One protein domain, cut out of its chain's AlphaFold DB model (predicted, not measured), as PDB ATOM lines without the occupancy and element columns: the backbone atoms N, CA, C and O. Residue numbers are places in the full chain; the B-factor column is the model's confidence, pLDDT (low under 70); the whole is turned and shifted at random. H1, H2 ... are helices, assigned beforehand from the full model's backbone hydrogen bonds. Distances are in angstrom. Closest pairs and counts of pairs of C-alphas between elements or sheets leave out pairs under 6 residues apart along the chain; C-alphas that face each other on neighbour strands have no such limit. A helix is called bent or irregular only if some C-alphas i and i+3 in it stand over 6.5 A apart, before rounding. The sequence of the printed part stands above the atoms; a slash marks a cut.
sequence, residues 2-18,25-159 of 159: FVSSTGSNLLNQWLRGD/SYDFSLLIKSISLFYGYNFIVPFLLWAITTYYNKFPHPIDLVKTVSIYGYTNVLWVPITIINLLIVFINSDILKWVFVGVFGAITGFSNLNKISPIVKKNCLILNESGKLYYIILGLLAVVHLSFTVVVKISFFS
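What this domain is: This is residues 2 to 18 and 25 to 159 of the 159 residues of an uncharacterized protein of Candida albicans (strain WO-1) (UniProt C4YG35). A loose rod of lengthwise helices: bent H5 and H6 run along it, H3 then H4 follow in line over H5a, H2 runs beside H6, and H1 extends one end. This all-helix bundle of H1, H2, H3, H4, H5a and H6 has 152 printed residues, radius of gyration of the C-alphas 18.5 A, spans 68 by 27 by 19 A.

How they stand to each other: Begin at H5, residues 95 to 127, assigned as one helix by its hydrogen bonds but bent: C-alphas 116 and 119 are 6.8 A apart; arms H5a, 95 to 116, and H5b, 119 to 127, stand at a steep 43 degrees. H6, residues 132 to 157, touches H5a, closest C-alphas Gly 106 and Thr 150, 5.5 A; H5b and H6 form a hairpin. H3, residues 65 to 76, touches H5a with 71 to 76 alone, closest C-alphas Thr 75 and Thr 109, 5.4 A. H4, residues 79 to 89, and H5a form a hairpin. H2, residues 28 to 56, and H3 form another. H1, residues 2 to 16, touches H4, closest C-alphas Ser 4 and Thr 83, 4.8 A. O i to N i+4 pairs are within hydrogen-bond range throughout H1, H3, H5a, H5b and H6, 24 of 25 in H2, 5 of 7 in H4.

Where its parts are: Find H1's start, C-alpha 2, at (117.316, 133.184, 98.202), and H6's end, C-alpha 157, at (110.644, 134.510, 96.137). H2 is 39.3 A long, H6 37.8 A.

The domain as a whole: Residues 19 to 24 are cut out, C-alphas 18 and 25 being 15.9 A apart; pLDDT is under 70 at residues 2 and 159.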
ATOM      1  N   PHE A   2     116.573 133.943  99.214       68.19
ATOM      2  CA  PHE A   2     117.316 133.184  98.202       68.19
ATOM      3  C   PHE A   2     117.335 131.659  98.459       68.19
ATOM      4  O   PHE A   2     117.029 130.869  97.575       68.19
ATOM      5  N   VAL A   3     117.618 131.251  99.702       72.69
ATOM      6  CA  VAL A   3     117.593 129.835 100.125       72.69
ATOM      7  C   VAL A   3     116.208 129.203  99.962       72.69
ATOM      8  O   VAL A   3     116.109 128.007  99.746       72.69
ATOM      9  N   SER A   4     115.143 130.000 100.039       76.00
ATOM     10  CA  SER A   4     113.779 129.496  99.926       76.00
ATOM     11  C   SER A   4     113.449 129.132  98.487       76.00
ATOM     12  O   SER A   4     113.142 127.983  98.222       76.00
ATOM     13  N   SER A   5     113.598 130.062  97.544       78.06
ATOM     14  CA  SER A   5     113.313 129.792  96.131       78.06
ATOM     15  C   SER A   5     114.278 128.762  95.539       78.06
ATOM     16  O   SER A   5     113.842 127.775  94.953       78.06
ATOM     17  N   THR A   6     115.586 128.931  95.750       80.94
ATOM     18  CA  THR A   6     116.588 127.981  95.246       80.94
ATOM     19  C   THR A   6     116.484 126.623  95.933       80.94
ATOM     20  O   THR A   6     116.520 125.596  95.260       80.94
ATOM     21  N   GLY A   7     116.319 126.594  97.258       76.25
ATOM     22  CA  GLY A   7     116.197 125.348  98.014       76.25
ATOM     23  C   GLY A   7     114.929 124.579  97.662       76.25
ATOM     24  O   GLY A   7     115.002 123.374  97.438       76.25
ATOM     25  N   SER A   8     113.788 125.261  97.539       77.38
ATOM     26  CA  SER A   8     112.533 124.632  97.122       77.38
ATOM     27  C   SER A   8     112.623 124.050  95.712       77.38
ATOM     28  O   SER A   8     112.159 122.935  95.498       77.38
ATOM     29  N   ASN A   9     113.259 124.753  94.770       80.81
ATOM     30  CA  ASN A   9     113.436 124.260  93.402       80.81
ATOM     31  C   ASN A   9     114.377 123.053  93.332       80.81
ATOM     32  O   ASN A   9     114.052 122.066  92.674       80.81
ATOM     33  N   LEU A  10     115.505 123.102  94.047       82.50
ATOM     34  CA  LEU A  10     116.442 121.981  94.138       82.50
ATOM     35  C   LEU A  10     115.797 120.756  94.791       82.50
ATOM     36  O   LEU A  10     115.925 119.649  94.277       82.50
ATOM     37  N   LEU A  11     115.070 120.949  95.894       80.88
ATOM     38  CA  LEU A  11     114.375 119.862  96.581       80.88
ATOM     39  C   LEU A  11     113.279 119.255  95.698       80.88
ATOM     40  O   LEU A  11     113.134 118.039  95.647       80.88
ATOM     41  N   ASN A  12     112.533 120.088  94.970       80.75
ATOM     42  CA  ASN A  12     111.509 119.620  94.043       80.75
ATOM     43  C   ASN A  12     112.119 118.829  92.874       80.75
ATOM     44  O   ASN A  12     111.599 117.773  92.525       80.75
ATOM     45  N   GLN A  13     113.250 119.279  92.315       81.31
ATOM     46  CA  GLN A  13     113.989 118.515  91.306       81.31
ATOM     47  C   GLN A  13     114.515 117.190  91.865       81.31
ATOM     48  O   GLN A  13     114.421 116.175  91.190       81.31
ATOM     49  N   TRP A  14     115.037 117.166  93.090       81.56
ATOM     50  CA  TRP A  14     115.517 115.925  93.700       81.56
ATOM     51  C   TRP A  14     114.384 114.918  93.959       81.56
ATOM     52  O   TRP A  14     114.570 113.722  93.768       81.56
ATOM     53  N   LEU A  15     113.203 115.394  94.367       82.38
ATOM     54  CA  LEU A  15     112.046 114.541  94.666       82.38
ATOM     55  C   LEU A  15     111.276 114.075  93.422       82.38
ATOM     56  O   LEU A  15     110.652 113.017  93.468       82.38
ATOM     57  N   ARG A  16     111.221 114.897  92.367       78.56
ATOM     58  CA  ARG A  16     110.320 114.707  91.210       78.56
ATOM     59  C   ARG A  16     111.021 114.762  89.850       78.56
ATOM     60  O   ARG A  16     110.340 114.772  88.830       78.56
ATOM     61  N   GLY A  17     112.341 114.897  89.818       73.56
ATOM     62  CA  GLY A  17     113.107 114.968  88.579       73.56
ATOM     63  C   GLY A  17     113.310 113.586  87.966       73.56
ATOM     64  O   GLY A  17     113.815 112.689  88.631       73.56
ATOM     65  N   ASP A  18     112.956 113.448  86.689       73.94
ATOM     66  CA  ASP A  18     113.342 112.305  85.853       73.94
ATOM     67  C   ASP A  18     114.739 112.526  85.242       73.94
ATOM     68  O   ASP A  18     115.190 113.670  85.113       73.94
ATOM     69  N   SER A  25     119.513 125.452  86.946       74.69
ATOM     70  CA  SER A  25     120.453 126.551  86.736       74.69
ATOM     71  C   SER A  25     120.316 127.564  87.864       74.69
ATOM     72  O   SER A  25     119.240 128.114  88.093       74.69
ATOM     73  N   TYR A  26     121.421 127.841  88.544       75.38
ATOM     74  CA  TYR A  26     121.480 128.855  89.587       75.38
ATOM     75  C   TYR A  26     121.195 130.256  89.020       75.38
ATOM     76  O   TYR A  26     121.821 130.672  88.045       75.38
ATOM     77  N   ASP A  27     120.295 131.004  89.663       81.69
ATOM     78  CA  ASP A  27     119.965 132.382  89.287       81.69
ATOM     79  C   ASP A  27     120.618 133.398  90.245       81.69
ATOM     80  O   ASP A  27     120.129 133.670  91.348       81.69
ATOM     81  N   PHE A  28     121.734 133.994  89.810       83.31
ATOM     82  CA  PHE A  28     122.413 135.074  90.540       83.31
ATOM     83  C   PHE A  28     121.587 136.361  90.606       83.31
ATOM     84  O   PHE A  28     121.704 137.115  91.575       83.31
ATOM     85  N   SER A  29     120.728 136.610  89.615       86.38
ATOM     86  CA  SER A  29     119.841 137.774  89.614       86.38
ATOM     87  C   SER A  29     118.862 137.694  90.785       86.38
ATOM     88  O   SER A  29     118.631 138.685  91.480       86.38
ATOM     89  N   LEU A  30     118.365 136.491  91.090       85.06
ATOM     90  CA  LEU A  30     117.483 136.254  92.230       85.06
ATOM     91  C   LEU A  30     118.167 136.538  93.577       85.06
ATOM     92  O   LEU A  30     117.545 137.114  94.477       85.06
ATOM     93  N   LEU A  31     119.448 136.175  93.718       85.25
ATOM     94  CA  LEU A  31     120.241 136.491  94.910       85.25
ATOM     95  C   LEU A  31     120.384 138.006  95.087       85.25
ATOM     96  O   LEU A  31     120.068 138.532  96.157       85.25
ATOM     97  N   ILE A  32     120.815 138.707  94.035       88.88
ATOM     98  CA  ILE A  32     121.002 140.162  94.063       88.88
ATOM     99  C   ILE A  32     119.673 140.851  94.377       88.88
ATOM    100  O   ILE A  32     119.613 141.675  95.286       88.88
ATOM    101  N   LYS A  33     118.580 140.442  93.722       89.94
ATOM    102  CA  LYS A  33     117.233 140.965  93.978       89.94
ATOM    103  C   LYS A  33     116.814 140.787  95.438       89.94
ATOM    104  O   LYS A  33     116.230 141.698  96.020       89.94
ATOM    105  N   SER A  34     117.136 139.647  96.054       88.50
ATOM    106  CA  SER A  34     116.881 139.407  97.480       88.50
ATOM    107  C   SER A  34     117.665 140.360  98.376       88.50
ATOM    108  O   SER A  34     117.092 140.911  99.313       88.50
ATOM    109  N   ILE A  35     118.958 140.545  98.117       90.31
ATOM    110  CA  ILE A  35     119.809 141.441  98.908       90.31
ATOM    111  C   ILE A  35     119.302 142.878  98.758       90.31
ATOM    112  O   ILE A  35     118.978 143.530  99.751       90.31
ATOM    113  N   SER A  36     119.140 143.349  97.522       91.88
ATOM    114  CA  SER A  36     118.682 144.705  97.230       91.88
ATOM    115  C   SER A  36     117.319 145.007  97.849       91.88
ATOM    116  O   SER A  36     117.150 146.080  98.423       91.88
ATOM    117  N   LEU A  37     116.359 144.076  97.800       93.06
ATOM    118  CA  LEU A  37     115.029 144.312  98.361       93.06
ATOM    119  C   LEU A  37     115.063 144.449  99.889       93.06
ATOM    120  O   LEU A  37     114.481 145.387 100.424       93.06
ATOM    121  N   PHE A  38     115.744 143.543 100.595       92.12
ATOM    122  CA  PHE A  38     115.743 143.532 102.063       92.12
ATOM    123  C   PHE A  38     116.603 144.642 102.658       92.12
ATOM    124  O   PHE A  38     116.143 145.365 103.542       92.12
ATOM    125  N   TYR A  39     117.832 144.805 102.167       91.94
ATOM    126  CA  TYR A  39     118.722 145.861 102.651       91.94
ATOM    127  C   TYR A  39     118.259 147.240 102.182       91.94
ATOM    128  O   TYR A  39     118.292 148.188 102.964       91.94
ATOM    129  N   GLY A  40     117.742 147.341 100.952       93.81
ATOM    130  CA  GLY A  40     117.124 148.561 100.443       93.81
ATOM    131  C   GLY A  40     115.925 148.972 101.289       93.81
ATOM    132  O   GLY A  40     115.891 150.092 101.781       93.81
ATOM    133  N   TYR A  41     114.987 148.059 101.557       94.12
ATOM    134  CA  TYR A  41     113.850 148.327 102.444       94.12
ATOM    135  C   TYR A  41     114.290 148.738 103.861       94.12
ATOM    136  O   TYR A  41     113.756 149.697 104.417       94.12
ATOM    137  N   ASN A  42     115.299 148.061 104.424       94.12
ATOM    138  CA  ASN A  42     115.810 148.335 105.768       94.12
ATOM    139  C   ASN A  42     116.489 149.707 105.909       94.12
ATOM    140  O   ASN A  42     116.545 150.251 107.004       94.12
ATOM    141  N   PHE A  43     117.018 150.267 104.823       94.00
ATOM    142  CA  PHE A  43     117.690 151.565 104.855       94.00
ATOM    143  C   PHE A  43     116.797 152.696 104.339       94.00
ATOM    144  O   PHE A  43     116.624 153.706 105.015       94.00
ATOM    145  N   ILE A  44     116.184 152.509 103.168       95.56
ATOM    146  CA  ILE A  44     115.410 153.543 102.471       95.56
ATOM    147  C   ILE A  44     114.192 153.958 103.298       95.56
ATOM    148  O   ILE A  44     113.932 155.151 103.426       95.56
ATOM    149  N   VAL A  45     113.456 153.013 103.891       95.38
ATOM    150  CA  VAL A  45     112.230 153.353 104.631       95.38
ATOM    151  C   VAL A  45     112.541 154.133 105.917       95.38
ATOM    152  O   VAL A  45     111.965 155.211 106.090       95.38
ATOM    153  N   PRO A  46     113.472 153.692 106.789       94.69
ATOM    154  CA  PRO A  46     113.914 154.498 107.930       94.69
ATOM    155  C   PRO A  46     114.496 155.853 107.541       94.69
ATOM    156  O   PRO A  46     114.209 156.846 108.208       94.69
ATOM    157  N   PHE A  47     115.274 155.911 106.458       95.19
ATOM    158  CA  PHE A  47     115.865 157.156 105.977       95.19
ATOM    159  C   PHE A  47     114.802 158.155 105.512       95.19
ATOM    160  O   PHE A  47     114.840 159.314 105.913       95.19
ATOM    161  N   LEU A  48     113.817 157.711 104.726       94.56
ATOM    162  CA  LEU A  48     112.702 158.559 104.295       94.56
ATOM    163  C   LEU A  48     111.851 159.018 105.479       94.56
ATOM    164  O   LEU A  48     111.488 160.191 105.548       94.56
ATOM    165  N   LEU A  49     111.564 158.126 106.432       93.81
ATOM    166  CA  LEU A  49     110.834 158.485 107.647       93.81
ATOM    167  C   LEU A  49     111.583 159.563 108.439       93.81
ATOM    168  O   LEU A  49     110.981 160.562 108.836       93.81
ATOM    169  N   TRP A  50     112.888 159.385 108.642       94.25
ATOM    170  CA  TRP A  50     113.745 160.372 109.292       94.25
ATOM    171  C   TRP A  50     113.741 161.703 108.535       94.25
ATOM    172  O   TRP A  50     113.426 162.734 109.119       94.25
ATOM    173  N   ALA A  51     113.979 161.687 107.223       93.25
ATOM    174  CA  ALA A  51     114.037 162.899 106.416       93.25
ATOM    175  C   ALA A  51     112.711 163.684 106.449       93.25
ATOM    176  O   ALA A  51     112.708 164.896 106.665       93.25
ATOM    177  N   ILE A  52     111.573 163.000 106.304       91.50
ATOM    178  CA  ILE A  52     110.244 163.626 106.344       91.50
ATOM    179  C   ILE A  52     109.946 164.178 107.743       91.50
ATOM    180  O   ILE A  52     109.456 165.297 107.884       91.50
ATOM    181  N   THR A  53     110.237 163.423 108.802       90.12
ATOM    182  CA  THR A  53     109.926 163.861 110.173       90.12
ATOM    183  C   THR A  53     110.843 164.979 110.666       90.12
ATOM    184  O   THR A  53     110.370 165.898 111.333       90.12
ATOM    185  N   THR A  54     112.122 164.956 110.293       88.06
ATOM    186  CA  THR A  54     113.113 165.957 110.698       88.06
ATOM    187  C   THR A  54     113.042 167.231 109.857       88.06
ATOM    188  O   THR A  54     113.002 168.316 110.431       88.06
ATOM    189  N   TYR A  55     113.001 167.141 108.523       88.25
ATOM    190  CA  TYR A  55     113.074 168.333 107.667       88.25
ATOM    191  C   TYR A  55     111.705 168.928 107.338       88.25
ATOM    192  O   TYR A  55     111.542 170.146 107.392       88.25
ATOM    193  N   TYR A  56     110.721 168.086 107.007       87.19
ATOM    194  CA  TYR A  56     109.402 168.561 106.582       87.19
ATOM    195  C   TYR A  56     108.492 168.854 107.782       87.19
ATOM    196  O   TYR A  56     108.003 169.970 107.923       87.19
ATOM    197  N   ASN A  57     108.326 167.887 108.691       85.25
ATOM    198  CA  ASN A  57     107.462 168.047 109.869       85.25
ATOM    199  C   ASN A  57     108.150 168.730 111.062       85.25
ATOM    200  O   ASN A  57     107.484 169.022 112.050       85.25
ATOM    201  N   LYS A  58     109.471 168.955 110.996       86.06
ATOM    202  CA  LYS A  58     110.269 169.645 112.026       86.06
ATOM    203  C   LYS A  58     110.006 169.127 113.445       86.06
ATOM    204  O   LYS A  58     109.757 169.900 114.368       86.06
ATOM    205  N   PHE A  59     110.048 167.804 113.615       87.56
ATOM    206  CA  PHE A  59     109.839 167.171 114.918       87.56
ATOM    207  C   PHE A  59     110.805 167.739 115.977       87.56
ATOM    208  O   PHE A  59     112.015 167.724 115.745       87.56
ATOM    209  N   PRO A  60     110.309 168.183 117.152       80.62
ATOM    210  CA  PRO A  60     111.141 168.753 118.214       80.62
ATOM    211  C   PRO A  60     112.187 167.764 118.728       80.62
ATOM    212  O   PRO A  60     113.303 168.143 119.078       80.62
ATOM    213  N   HIS A  61     111.826 166.479 118.749       85.25
ATOM    214  CA  HIS A  61     112.743 165.384 119.010       85.25
ATOM    215  C   HIS A  61     112.869 164.537 117.743       85.25
ATOM    216  O   HIS A  61     111.991 163.699 117.485       85.25
ATOM    217  N   PRO A  62     113.933 164.742 116.945       81.25
ATOM    218  CA  PRO A  62     114.118 163.995 115.715       81.25
ATOM    219  C   PRO A  62     114.181 162.500 116.015       81.25
ATOM    220  O   PRO A  62     114.718 162.062 117.036       81.25
ATOM    221  N   ILE A  63     113.597 161.713 115.117       87.94
ATOM    222  CA  ILE A  63     113.666 160.261 115.208       87.94
ATOM    223  C   ILE A  63     115.130 159.853 115.021       87.94
ATOM    224  O   ILE A  63     115.784 160.296 114.085       87.94
ATOM    225  N   ASP A  64     115.660 159.008 115.901       91.62
ATOM    226  CA  ASP A  64     117.012 158.483 115.732       91.62
ATOM    227  C   ASP A  64     117.047 157.501 114.548       91.62
ATOM    228  O   ASP A  64     116.384 156.453 114.557       91.62
ATOM    229  N   LEU A  65     117.821 157.857 113.517       92.25
ATOM    230  CA  LEU A  65     117.985 157.066 112.303       92.25
ATOM    231  C   LEU A  65     118.584 155.691 112.609       92.25
ATOM    232  O   LEU A  65     118.077 154.686 112.113       92.25
ATOM    233  N   VAL A  66     119.610 155.621 113.463       93.44
ATOM    234  CA  VAL A  66     120.300 154.363 113.794       93.44
ATOM    235  C   VAL A  66     119.342 153.424 114.516       93.44
ATOM    236  O   VAL A  66     119.229 152.244 114.170       93.44
ATOM    237  N   LYS A  67     118.575 153.960 115.472       92.25
ATOM    238  CA  LYS A  67     117.547 153.196 116.183       92.25
ATOM    239  C   LYS A  67     116.451 152.695 115.243       92.25
ATOM    240  O   LYS A  67     116.005 151.559 115.379       92.25
ATOM    241  N   THR A  68     116.032 153.510 114.279       93.06
ATOM    242  CA  THR A  68     114.969 153.148 113.330       93.06
ATOM    243  C   THR A  68     115.433 152.084 112.338       93.06
ATOM    244  O   THR A  68     114.730 151.094 112.148       93.06
ATOM    245  N   VAL A  69     116.641 152.217 111.781       94.75
ATOM    246  CA  VAL A  69     117.266 151.168 110.957       94.75
ATOM    247  C   VAL A  69     117.408 149.869 111.750       94.75
ATOM    248  O   VAL A  69     117.090 148.794 111.249       94.75
ATOM    249  N   SER A  70     117.797 149.955 113.023       93.88
ATOM    250  CA  SER A  70     117.873 148.781 113.897       93.88
ATOM    251  C   SER A  70     116.505 148.120 114.078       93.88
ATOM    252  O   SER A  70     116.400 146.903 113.956       93.88
ATOM    253  N   ILE A  71     115.434 148.893 114.311       94.00
ATOM    254  CA  ILE A  71     114.065 148.363 114.449       94.00
ATOM    255  C   ILE A  71     113.661 147.535 113.223       94.00
ATOM    256  O   ILE A  71     113.180 146.413 113.402       94.00
ATOM    257  N   TYR A  72     113.881 148.066 112.017       93.75
ATOM    258  CA  TYR A  72     113.574 147.375 110.762       93.75
ATOM    259  C   TYR A  72     114.477 146.150 110.542       93.75
ATOM    260  O   TYR A  72     114.017 145.113 110.062       93.75
ATOM    261  N   GLY A  73     115.746 146.223 110.951       92.56
ATOM    262  CA  GLY A  73     116.678 145.102 110.875       92.56
ATOM    263  C   GLY A  73     116.242 143.941 111.768       92.56
ATOM    264  O   GLY A  73     116.183 142.799 111.319       92.56
ATOM    265  N   TYR A  74     115.858 144.239 113.014       91.75
ATOM    266  CA  TYR A  74     115.390 143.237 113.973       91.75
ATOM    267  C   TYR A  74     114.090 142.565 113.539       91.75
ATOM    268  O   TYR A  74     113.953 141.351 113.679       91.75
ATOM    269  N   THR A  75     113.124 143.317 113.014       91.94
ATOM    270  CA  THR A  75     111.888 142.713 112.497       91.94
ATOM    271  C   THR A  75     112.151 141.872 111.258       91.94
ATOM    272  O   THR A  75     111.519 140.827 111.104       91.94
ATOM    273  N   ASN A  76     113.130 142.242 110.428       90.50
ATOM    274  CA  ASN A  76     113.461 141.465 109.242       90.50
ATOM    275  C   ASN A  76     113.997 140.053 109.543       90.50
ATOM    276  O   ASN A  76     113.855 139.165 108.704       90.50
ATOM    277  N   VAL A  77     114.537 139.802 110.741       90.19
ATOM    278  CA  VAL A  77     114.977 138.458 111.168       90.19
ATOM    279  C   VAL A  77     113.826 137.446 111.146       90.19
ATOM    280  O   VAL A  77     114.044 136.270 110.858       90.19
ATOM    281  N   LEU A  78     112.581 137.891 111.352       90.00
ATOM    282  CA  LEU A  78     111.397 137.026 111.286       90.00
ATOM    283  C   LEU A  78     111.137 136.466 109.878       90.00
ATOM    284  O   LEU A  78     110.404 135.489 109.737       90.00
ATOM    285  N   TRP A  79     111.781 137.012 108.843       89.19
ATOM    286  CA  TRP A  79     111.752 136.441 107.496       89.19
ATOM    287  C   TRP A  79     112.682 135.234 107.316       89.19
ATOM    288  O   TRP A  79     112.603 134.555 106.295       89.19
ATOM    289  N   VAL A  80     113.560 134.925 108.274       88.38
ATOM    290  CA  VAL A  80     114.416 133.731 108.201       88.38
ATOM    291  C   VAL A  80     113.605 132.450 108.450       88.38
ATOM    292  O   VAL A  80     113.615 131.588 107.569       88.38
ATOM    293  N   PRO A  81     112.824 132.306 109.542       87.75
ATOM    294  CA  PRO A  81     112.017 131.102 109.777       87.75
ATOM    295  C   PRO A  81     111.057 130.749 108.634       87.75
ATOM    296  O   PRO A  81     110.960 129.589 108.245       87.75
ATOM    297  N   ILE A  82     110.394 131.738 108.029       87.06
ATOM    298  CA  ILE A  82     109.480 131.501 106.899       87.06
ATOM    299  C   ILE A  82     110.184 130.908 105.673       87.06
ATOM    300  O   ILE A  82     109.575 130.142 104.930       87.06
ATOM    301  N   THR A  83     111.476 131.187 105.474       84.31
ATOM    302  CA  THR A  83     112.226 130.581 104.362       84.31
ATOM    303  C   THR A  83     112.396 129.079 104.534       84.31
ATOM    304  O   THR A  83     112.337 128.354 103.542       84.31
ATOM    305  N   ILE A  84     112.540 128.630 105.785       83.69
ATOM    306  CA  ILE A  84     112.598 127.218 106.165       83.69
ATOM    307  C   ILE A  84     111.206 126.596 106.029       83.69
ATOM    308  O   ILE A  84     111.063 125.531 105.441       83.69
ATOM    309  N   ILE A  85     110.162 127.284 106.504       83.75
ATOM    310  CA  ILE A  85     108.776 126.813 106.378       83.75
ATOM    311  C   ILE A  85     108.405 126.596 104.904       83.75
ATOM    312  O   ILE A  85     107.828 125.570 104.563       83.75
ATOM    313  N   ASN A  86     108.779 127.506 104.004       80.44
ATOM    314  CA  ASN A  86     108.485 127.343 102.580       80.44
ATOM    315  C   ASN A  86     109.256 126.192 101.915       80.44
ATOM    316  O   ASN A  86     108.721 125.563 101.005       80.44
ATOM    317  N   LEU A  87     110.452 125.848 102.408       78.94
ATOM    318  CA  LEU A  87     111.140 124.627 101.976       78.94
ATOM    319  C   LEU A  87     110.291 123.382 102.286       78.94
ATOM    320  O   LEU A  87     110.188 122.487 101.455       78.94
ATOM    321  N   LEU A  88     109.624 123.356 103.445       79.06
ATOM    322  CA  LEU A  88     108.730 122.262 103.845       79.06
ATOM    323  C   LEU A  88     107.379 122.296 103.105       79.06
ATOM    324  O   LEU A  88     106.792 121.255 102.830       79.06
ATOM    325  N   ILE A  89     106.870 123.470 102.727       74.88
ATOM    326  CA  ILE A  89     105.591 123.586 101.998       74.88
ATOM    327  C   ILE A  89     105.664 122.969 100.586       74.88
ATOM    328  O   ILE A  89     104.625 122.607 100.030       74.88
ATOM    329  N   VAL A  90     106.865 122.751 100.031       71.12
ATOM    330  CA  VAL A  90     107.071 122.027  98.758       71.12
ATOM    331  C   VAL A  90     106.389 120.655  98.748       71.12
ATOM    332  O   VAL A  90     105.857 120.258  97.713       71.12
ATOM    333  N   PHE A  91     106.314 119.962  99.890       71.56
ATOM    334  CA  PHE A  91     105.633 118.664  99.983       71.56
ATOM    335  C   PHE A  91     104.126 118.754  99.695       71.56
ATOM    336  O   PHE A  91     103.547 117.822  99.145       71.56
ATOM    337  N   ILE A  92     103.498 119.885 100.030       78.00
ATOM    338  CA  ILE A  92     102.055 120.123  99.873       78.00
ATOM    339  C   ILE A  92     101.751 120.802  98.525       78.00
ATOM    340  O   ILE A  92     100.665 120.630  97.980       78.00
ATOM    341  N   ASN A  93     102.709 121.563  97.978       75.12
ATOM    342  CA  ASN A  93     102.610 122.292  96.707       75.12
ATOM    343  C   ASN A  93     101.331 123.151  96.568       75.12
ATOM    344  O   ASN A  93     100.656 123.122  95.541       75.12
ATOM    345  N   SER A  94     100.983 123.907  97.616       83.19
ATOM    346  CA  SER A  94      99.807 124.789  97.627       83.19
ATOM    347  C   SER A  94     100.207 126.263  97.655       83.19
ATOM    348  O   SER A  94     100.777 126.749  98.635       83.19
ATOM    349  N   ASP A  95      99.851 127.001  96.602       85.25
ATOM    350  CA  ASP A  95     100.133 128.438  96.499       85.25
ATOM    351  C   ASP A  95      99.326 129.284  97.483       85.25
ATOM    352  O   ASP A  95      99.796 130.330  97.940       85.25
ATOM    353  N   ILE A  96      98.133 128.823  97.860       87.88
ATOM    354  CA  ILE A  96      97.299 129.487  98.866       87.88
ATOM    355  C   ILE A  96      98.018 129.473 100.217       87.88
ATOM    356  O   ILE A  96      98.076 130.502 100.889       87.88
ATOM    357  N   LEU A  97      98.638 128.348 100.592       86.94
ATOM    358  CA  LEU A  97      99.412 128.267 101.832       86.94
ATOM    359  C   LEU A  97     100.600 129.232 101.811       86.94
ATOM    360  O   LEU A  97     100.798 129.959 102.784       86.94
ATOM    361  N   LYS A  98     101.345 129.315 100.699       87.94
ATOM    362  CA  LYS A  98     102.455 130.276 100.563       87.94
ATOM    363  C   LYS A  98     101.980 131.716 100.787       87.94
ATOM    364  O   LYS A  98     102.610 132.456 101.541       87.94
ATOM    365  N   TRP A  99     100.851 132.104 100.185       90.00
ATOM    366  CA  TRP A  99     100.244 133.424 100.394       90.00
ATOM    367  C   TRP A  99      99.867 133.674 101.853       90.00
ATOM    368  O   TRP A  99     100.181 134.739 102.379       90.00
ATOM    369  N   VAL A 100      99.233 132.701 102.512       91.88
ATOM    370  CA  VAL A 100      98.829 132.820 103.918       91.88
ATOM    371  C   VAL A 100     100.052 132.999 104.817       91.88
ATOM    372  O   VAL A 100     100.085 133.940 105.605       91.88
ATOM    373  N   PHE A 101     101.088 132.171 104.674       90.25
ATOM    374  CA  PHE A 101     102.293 132.285 105.501       90.25
ATOM    375  C   PHE A 101     103.034 133.604 105.267       90.25
ATOM    376  O   PHE A 101     103.382 134.283 106.234       90.25
ATOM    377  N   VAL A 102     103.232 134.010 104.009       92.44
ATOM    378  CA  VAL A 102     103.874 135.298 103.699       92.44
ATOM    379  C   VAL A 102     103.040 136.465 104.228       92.44
ATOM    380  O   VAL A 102     103.599 137.396 104.804       92.44
ATOM    381  N   GLY A 103     101.714 136.392 104.112       93.00
ATOM    382  CA  GLY A 103     100.795 137.388 104.654       93.00
ATOM    383  C   GLY A 103     100.856 137.488 106.179       93.00
ATOM    384  O   GLY A 103     100.952 138.590 106.708       93.00
ATOM    385  N   VAL A 104     100.866 136.358 106.893       94.00
ATOM    386  CA  VAL A 104     100.950 136.322 108.364       94.00
ATOM    387  C   VAL A 104     102.280 136.890 108.853       94.00
ATOM    388  O   VAL A 104     102.292 137.764 109.717       94.00
ATOM    389  N   PHE A 105     103.409 136.456 108.290       93.12
ATOM    390  CA  PHE A 105     104.722 136.982 108.681       93.12
ATOM    391  C   PHE A 105     104.904 138.452 108.276       93.12
ATOM    392  O   PHE A 105     105.467 139.234 109.046       93.12
ATOM    393  N   GLY A 106     104.370 138.861 107.122       94.31
ATOM    394  CA  GLY A 106     104.276 140.268 106.731       94.31
ATOM    395  C   GLY A 106     103.455 141.086 107.731       94.31
ATOM    396  O   GLY A 106     103.900 142.125 108.205       94.31
ATOM    397  N   ALA A 107     102.301 140.586 108.172       95.62
ATOM    398  CA  ALA A 107     101.492 141.261 109.186       95.62
ATOM    399  C   ALA A 107     102.229 141.377 110.531       95.62
ATOM    400  O   ALA A 107     102.246 142.454 111.127       95.62
ATOM    401  N   ILE A 108     102.890 140.308 110.988       95.50
ATOM    402  CA  ILE A 108     103.665 140.308 112.241       95.50
ATOM    403  C   ILE A 108     104.814 141.324 112.169       95.50
ATOM    404  O   ILE A 108     104.997 142.125 113.089       95.50
ATOM    405  N   THR A 109     105.588 141.315 111.082       95.44
ATOM    406  CA  THR A 109     106.730 142.227 110.912       95.44
ATOM    407  C   THR A 109     106.279 143.679 110.763       95.44
ATOM    408  O   THR A 109     106.833 144.560 111.426       95.44
ATOM    409  N   GLY A 110     105.224 143.928 109.988       95.38
ATOM    410  CA  GLY A 110     104.609 145.241 109.826       95.38
ATOM    411  C   GLY A 110     104.074 145.798 111.137       95.38
ATOM    412  O   GLY A 110     104.429 146.909 111.526       95.38
ATOM    413  N   PHE A 111     103.295 145.005 111.873       95.94
ATOM    414  CA  PHE A 111     102.749 145.414 113.164       95.94
ATOM    415  C   PHE A 111     103.855 145.674 114.192       95.94
ATOM    416  O   PHE A 111     103.808 146.660 114.922       95.94
ATOM    417  N   SER A 112     104.907 144.848 114.208       95.06
ATOM    418  CA  SER A 112     106.064 145.061 115.083       95.06
ATOM    419  C   SER A 112     106.788 146.380 114.783       95.06
ATOM    420  O   SER A 112     107.155 147.095 115.717       95.06
ATOM    421  N   ASN A 113     106.954 146.740 113.505       94.94
ATOM    422  CA  ASN A 113     107.530 148.028 113.103       94.94
ATOM    423  C   ASN A 113     106.641 149.199 113.540       94.94
ATOM    424  O   ASN A 113     107.116 150.122 114.206       94.94
ATOM    425  N   LEU A 114     105.344 149.137 113.227       95.56
ATOM    426  CA  LEU A 114     104.385 150.191 113.563       95.56
ATOM    427  C   LEU A 114     104.288 150.408 115.077       95.56
ATOM    428  O   LEU A 114     104.339 151.550 115.521       95.56
ATOM    429  N   ASN A 115     104.239 149.343 115.880       95.31
ATOM    430  CA  ASN A 115     104.166 149.448 117.341       95.31
ATOM    431  C   ASN A 115     105.400 150.102 117.963       95.31
ATOM    432  O   ASN A 115     105.280 150.823 118.950       95.31
ATOM    433  N   LYS A 116     106.590 149.864 117.401       94.56
ATOM    434  CA  LYS A 116     107.838 150.451 117.910       94.56
ATOM    435  C   LYS A 116     107.982 151.927 117.527       94.56
ATOM    436  O   LYS A 116     108.544 152.703 118.295       94.56
ATOM    437  N   ILE A 117     107.463 152.322 116.363       93.69
ATOM    438  CA  ILE A 117     107.579 153.689 115.823       93.69
ATOM    439  C   ILE A 117     106.436 154.592 116.301       93.69
ATOM    440  O   ILE A 117     106.654 155.766 116.601       93.69
ATOM    441  N   SER A 118     105.228 154.039 116.430       93.62
ATOM    442  CA  SER A 118     104.015 154.725 116.885       93.62
ATOM    443  C   SER A 118     104.219 155.627 118.112       93.62
ATOM    444  O   SER A 118     103.883 156.810 118.008       93.62
ATOM    445  N   PRO A 119     104.803 155.172 119.243       92.50
ATOM    446  CA  PRO A 119     104.946 156.024 120.425       92.50
ATOM    447  C   PRO A 119     105.856 157.235 120.177       92.50
ATOM    448  O   PRO A 119     105.595 158.315 120.705       92.50
ATOM    449  N   ILE A 120     106.890 157.083 119.342       91.50
ATOM    450  CA  ILE A 120     107.837 158.155 119.006       91.50
ATOM    451  C   ILE A 120     107.142 159.221 118.150       91.50
ATOM    452  O   ILE A 120     107.261 160.417 118.424       91.50
ATOM    453  N   VAL A 121     106.383 158.791 117.138       91.38
ATOM    454  CA  VAL A 121     105.631 159.692 116.254       91.38
ATOM    455  C   VAL A 121     104.514 160.390 117.027       91.38
ATOM    456  O   VAL A 121     104.381 161.608 116.943       91.38
ATOM    457  N   LYS A 122     103.752 159.645 117.837       91.50
ATOM    458  CA  LYS A 122     102.653 160.186 118.648       91.50
ATOM    459  C   LYS A 122     103.144 161.265 119.608       91.50
ATOM    460  O   LYS A 122     102.539 162.331 119.671       91.50
ATOM    461  N   LYS A 123     104.251 161.020 120.319       90.75
ATOM    462  CA  LYS A 123     104.840 161.998 121.244       90.75
ATOM    463  C   LYS A 123     105.196 163.303 120.529       90.75
ATOM    464  O   LYS A 123     104.838 164.367 121.018       90.75
ATOM    465  N   ASN A 124     105.862 163.228 119.378       89.50
ATOM    466  CA  ASN A 124     106.242 164.422 118.622       89.50
ATOM    467  C   ASN A 124     105.029 165.193 118.083       89.50
ATOM    468  O   ASN A 124     105.009 166.415 118.182       89.50
ATOM    469  N   CYS A 125     104.003 164.495 117.585       86.75
ATOM    470  CA  CYS A 125     102.775 165.144 117.114       86.75
ATOM    471  C   CYS A 125     102.064 165.903 118.247       86.75
ATOM    472  O   CYS A 125     101.624 167.028 118.045       86.75
ATOM    473  N   LEU A 126     102.006 165.319 119.452       87.38
ATOM    474  CA  LEU A 126     101.413 165.976 120.622       87.38
ATOM    475  C   LEU A 126     102.184 167.235 121.039       87.38
ATOM    476  O   LEU A 126     101.564 168.238 121.367       87.38
ATOM    477  N   ILE A 127     103.522 167.203 121.012       86.38
ATOM    478  CA  ILE A 127     104.353 168.366 121.378       86.38
ATOM    479  C   ILE A 127     104.162 169.514 120.380       86.38
ATOM    480  O   ILE A 127     104.136 170.675 120.777       86.38
ATOM    481  N   LEU A 128     104.006 169.198 119.094       84.62
ATOM    482  CA  LEU A 128     103.775 170.192 118.047       84.62
ATOM    483  C   LEU A 128     102.344 170.763 118.045       84.62
ATOM    484  O   LEU A 128     102.046 171.606 117.206       84.62
ATOM    485  N   ASN A 129     101.455 170.315 118.947       79.81
ATOM    486  CA  ASN A 129     100.009 170.575 118.875       79.81
ATOM    487  C   ASN A 129      99.413 170.237 117.494       79.81
ATOM    488  O   ASN A 129      98.401 170.797 117.072       79.81
ATOM    489  N   GLU A 130     100.039 169.295 116.790       76.06
ATOM    490  CA  GLU A 130      99.579 168.843 115.488       76.06
ATOM    491  C   GLU A 130      98.345 167.962 115.648       76.06
ATOM    492  O   GLU A 130      98.203 167.185 116.599       76.06
ATOM    493  N   SER A 131      97.434 168.071 114.684       73.06
ATOM    494  CA  SER A 131      96.207 167.281 114.697       73.06
ATOM    495  C   SER A 131      96.525 165.780 114.719       73.06
ATOM    496  O   SER A 131      97.459 165.309 114.062       73.06
ATOM    497  N   GLY A 132      95.689 164.982 115.398       80.94
ATOM    498  CA  GLY A 132      95.821 163.516 115.401       80.94
ATOM    499  C   GLY A 132      95.866 162.904 113.991       80.94
ATOM    500  O   GLY A 132      96.403 161.814 113.804       80.94
ATOM    501  N   LYS A 133      95.383 163.637 112.978       87.62
ATOM    502  CA  LYS A 133      95.438 163.282 111.558       87.62
ATOM    503  C   LYS A 133      96.866 163.018 111.060       87.62
ATOM    504  O   LYS A 133      97.058 162.038 110.347       87.62
ATOM    505  N   LEU A 134      97.860 163.829 111.444       88.94
ATOM    506  CA  LEU A 134      99.250 163.658 110.989       88.94
ATOM    507  C   LEU A 134      99.824 162.308 111.443       88.94
ATOM    508  O   LEU A 134     100.417 161.577 110.648       88.94
ATOM    509  N   TYR A 135      99.581 161.944 112.704       91.75
ATOM    510  CA  TYR A 135      99.986 160.658 113.271       91.75
ATOM    511  C   TYR A 135      99.417 159.475 112.470       91.75
ATOM    512  O   TYR A 135     100.162 158.564 112.100       91.75
ATOM    513  N   TYR A 136      98.120 159.510 112.144       92.50
ATOM    514  CA  TYR A 136      97.486 158.456 111.347       92.50
ATOM    515  C   TYR A 136      97.993 158.417 109.903       92.50
ATOM    516  O   TYR A 136      98.153 157.327 109.360       92.50
ATOM    517  N   ILE A 137      98.299 159.569 109.292       93.56
ATOM    518  CA  ILE A 137      98.883 159.629 107.942       93.56
ATOM    519  C   ILE A 137     100.256 158.949 107.917       93.56
ATOM    520  O   ILE A 137     100.498 158.104 107.057       93.56
ATOM    521  N   ILE A 138     101.140 159.265 108.871       93.31
ATOM    522  CA  ILE A 138     102.486 158.674 108.930       93.31
ATOM    523  C   ILE A 138     102.394 157.154 109.106       93.31
ATOM    524  O   ILE A 138     103.031 156.411 108.359       93.31
ATOM    525  N   LEU A 139     101.576 156.669 110.047       94.94
ATOM    526  CA  LEU A 139     101.407 155.226 110.243       94.94
ATOM    527  C   LEU A 139     100.744 154.539 109.046       94.94
ATOM    528  O   LEU A 139     101.153 153.437 108.686       94.94
ATOM    529  N   GLY A 140      99.765 155.187 108.413       95.75
ATOM    530  CA  GLY A 140      99.116 154.681 107.207       95.75
ATOM    531  C   GLY A 140     100.107 154.505 106.059       95.75
ATOM    532  O   GLY A 140     100.150 153.443 105.443       95.75
ATOM    533  N   LEU A 141     100.969 155.497 105.820       95.69
ATOM    534  CA  LEU A 141     102.023 155.409 104.806       95.69
ATOM    535  C   LEU A 141     103.012 154.276 105.106       95.69
ATOM    536  O   LEU A 141     103.318 153.484 104.216       95.69
ATOM    537  N   LEU A 142     103.470 154.149 106.356       95.81
ATOM    538  CA  LEU A 142     104.363 153.057 106.756       95.81
ATOM    539  C   LEU A 142     103.712 151.680 106.558       95.81
ATOM    540  O   LEU A 142     104.374 150.752 106.089       95.81
ATOM    541  N   ALA A 143     102.418 151.552 106.860       96.31
ATOM    542  CA  ALA A 143     101.663 150.326 106.635       96.31
ATOM    543  C   ALA A 143     101.569 149.984 105.139       96.31
ATOM    544  O   ALA A 143     101.857 148.853 104.754       96.31
ATOM    545  N   VAL A 144     101.243 150.958 104.282       96.81
ATOM    546  CA  VAL A 144     101.155 150.765 102.822       96.81
ATOM    547  C   VAL A 144     102.505 150.363 102.224       96.81
ATOM    548  O   VAL A 144     102.572 149.431 101.418       96.81
ATOM    549  N   VAL A 145     103.594 151.012 102.643       96.62
ATOM    550  CA  VAL A 145     104.955 150.663 102.206       96.62
ATOM    551  C   VAL A 145     105.310 149.234 102.624       96.62
ATOM    552  O   VAL A 145     105.837 148.469 101.817       96.62
ATOM    553  N   HIS A 146     104.978 148.835 103.855       96.44
ATOM    554  CA  HIS A 146     105.257 147.483 104.337       96.44
ATOM    555  C   HIS A 146     104.408 146.404 103.646       96.44
ATOM    556  O   HIS A 146     104.909 145.320 103.330       96.44
ATOM    557  N   LEU A 147     103.136 146.695 103.366       96.12
ATOM    558  CA  LEU A 147     102.268 145.810 102.588       96.12
ATOM    559  C   LEU A 147     102.818 145.617 101.173       96.12
ATOM    560  O   LEU A 147     102.933 144.486 100.706       96.12
ATOM    561  N   SER A 148     103.243 146.705 100.529       95.50
ATOM    562  CA  SER A 148     103.863 146.658  99.201       95.50
ATOM    563  C   SER A 148     105.134 145.804  99.213       95.50
ATOM    564  O   SER A 148     105.299 144.924  98.371       95.50
ATOM    565  N   PHE A 149     105.995 145.989 100.219       94.75
ATOM    566  CA  PHE A 149     107.182 145.155 100.432       94.75
ATOM    567  C   PHE A 149     106.826 143.666 100.576       94.75
ATOM    568  O   PHE A 149     107.416 142.827  99.896       94.75
ATOM    569  N   THR A 150     105.825 143.339 101.394       94.31
ATOM    570  CA  THR A 150     105.355 141.959 101.618       94.31
ATOM    571  C   THR A 150     104.866 141.304 100.323       94.31
ATOM    572  O   THR A 150     105.210 140.158 100.027       94.31
ATOM    573  N   VAL A 151     104.105 142.039  99.509       93.75
ATOM    574  CA  VAL A 151     103.615 141.556  98.210       93.75
ATOM    575  C   VAL A 151     104.775 141.311  97.242       93.75
ATOM    576  O   VAL A 151     104.841 140.251  96.618       93.75
ATOM    577  N   VAL A 152     105.732 142.242  97.155       93.50
ATOM    578  CA  VAL A 152     106.923 142.090  96.300       93.50
ATOM    579  C   VAL A 152     107.766 140.891  96.733       93.50
ATOM    580  O   VAL A 152     108.249 140.146  95.876       93.50
ATOM    581  N   VAL A 153     107.909 140.667  98.043       91.12
ATOM    582  CA  VAL A 153     108.577 139.490  98.607       91.12
ATOM    583  C   VAL A 153     107.895 138.202  98.151       91.12
ATOM    584  O   VAL A 153     108.576 137.314  97.637       91.12
ATOM    585  N   LYS A 154     106.564 138.104  98.285       90.00
ATOM    586  CA  LYS A 154     105.817 136.919  97.844       90.00
ATOM    587  C   LYS A 154     106.073 136.644  96.369       90.00
ATOM    588  O   LYS A 154     106.468 135.542  96.009       90.00
ATOM    589  N   ILE A 155     105.835 137.644  95.518       89.00
ATOM    590  CA  ILE A 155     105.893 137.490  94.058       89.00
ATOM    591  C   ILE A 155     107.311 137.150  93.591       89.00
ATOM    592  O   ILE A 155     107.472 136.417  92.620       89.00
ATOM    593  N   SER A 156     108.337 137.667  94.273       85.88
ATOM    594  CA  SER A 156     109.730 137.484  93.859       85.88
ATOM    595  C   SER A 156     110.369 136.188  94.351       85.88
ATOM    596  O   SER A 156     111.307 135.733  93.707       85.88
ATOM    597  N   PHE A 157     109.934 135.628  95.488       80.81
ATOM    598  CA  PHE A 157     110.644 134.510  96.137       80.81
ATOM    599  C   PHE A 157     109.767 133.307  96.511       80.81
ATOM    600  O   PHE A 157     110.316 132.271  96.875       80.81
ATOM    601  N   PHE A 158     108.438 133.435  96.451       71.69
ATOM    602  CA  PHE A 158     107.468 132.393  96.837       71.69
ATOM    603  C   PHE A 158     106.421 132.151  95.738       71.69
ATOM    604  O   PHE A 158     105.266 131.814  96.025       71.69
ATOM    605  N   SER A 159     106.803 132.407  94.491       65.19
ATOM    606  CA  SER A 159     106.066 132.057  93.277       65.19
ATOM    607  C   SER A 159     106.349 130.621  92.852       65.19
ATOM    608  O   SER A 159     107.418 130.082  93.216       65.19
TER     609      SER A 159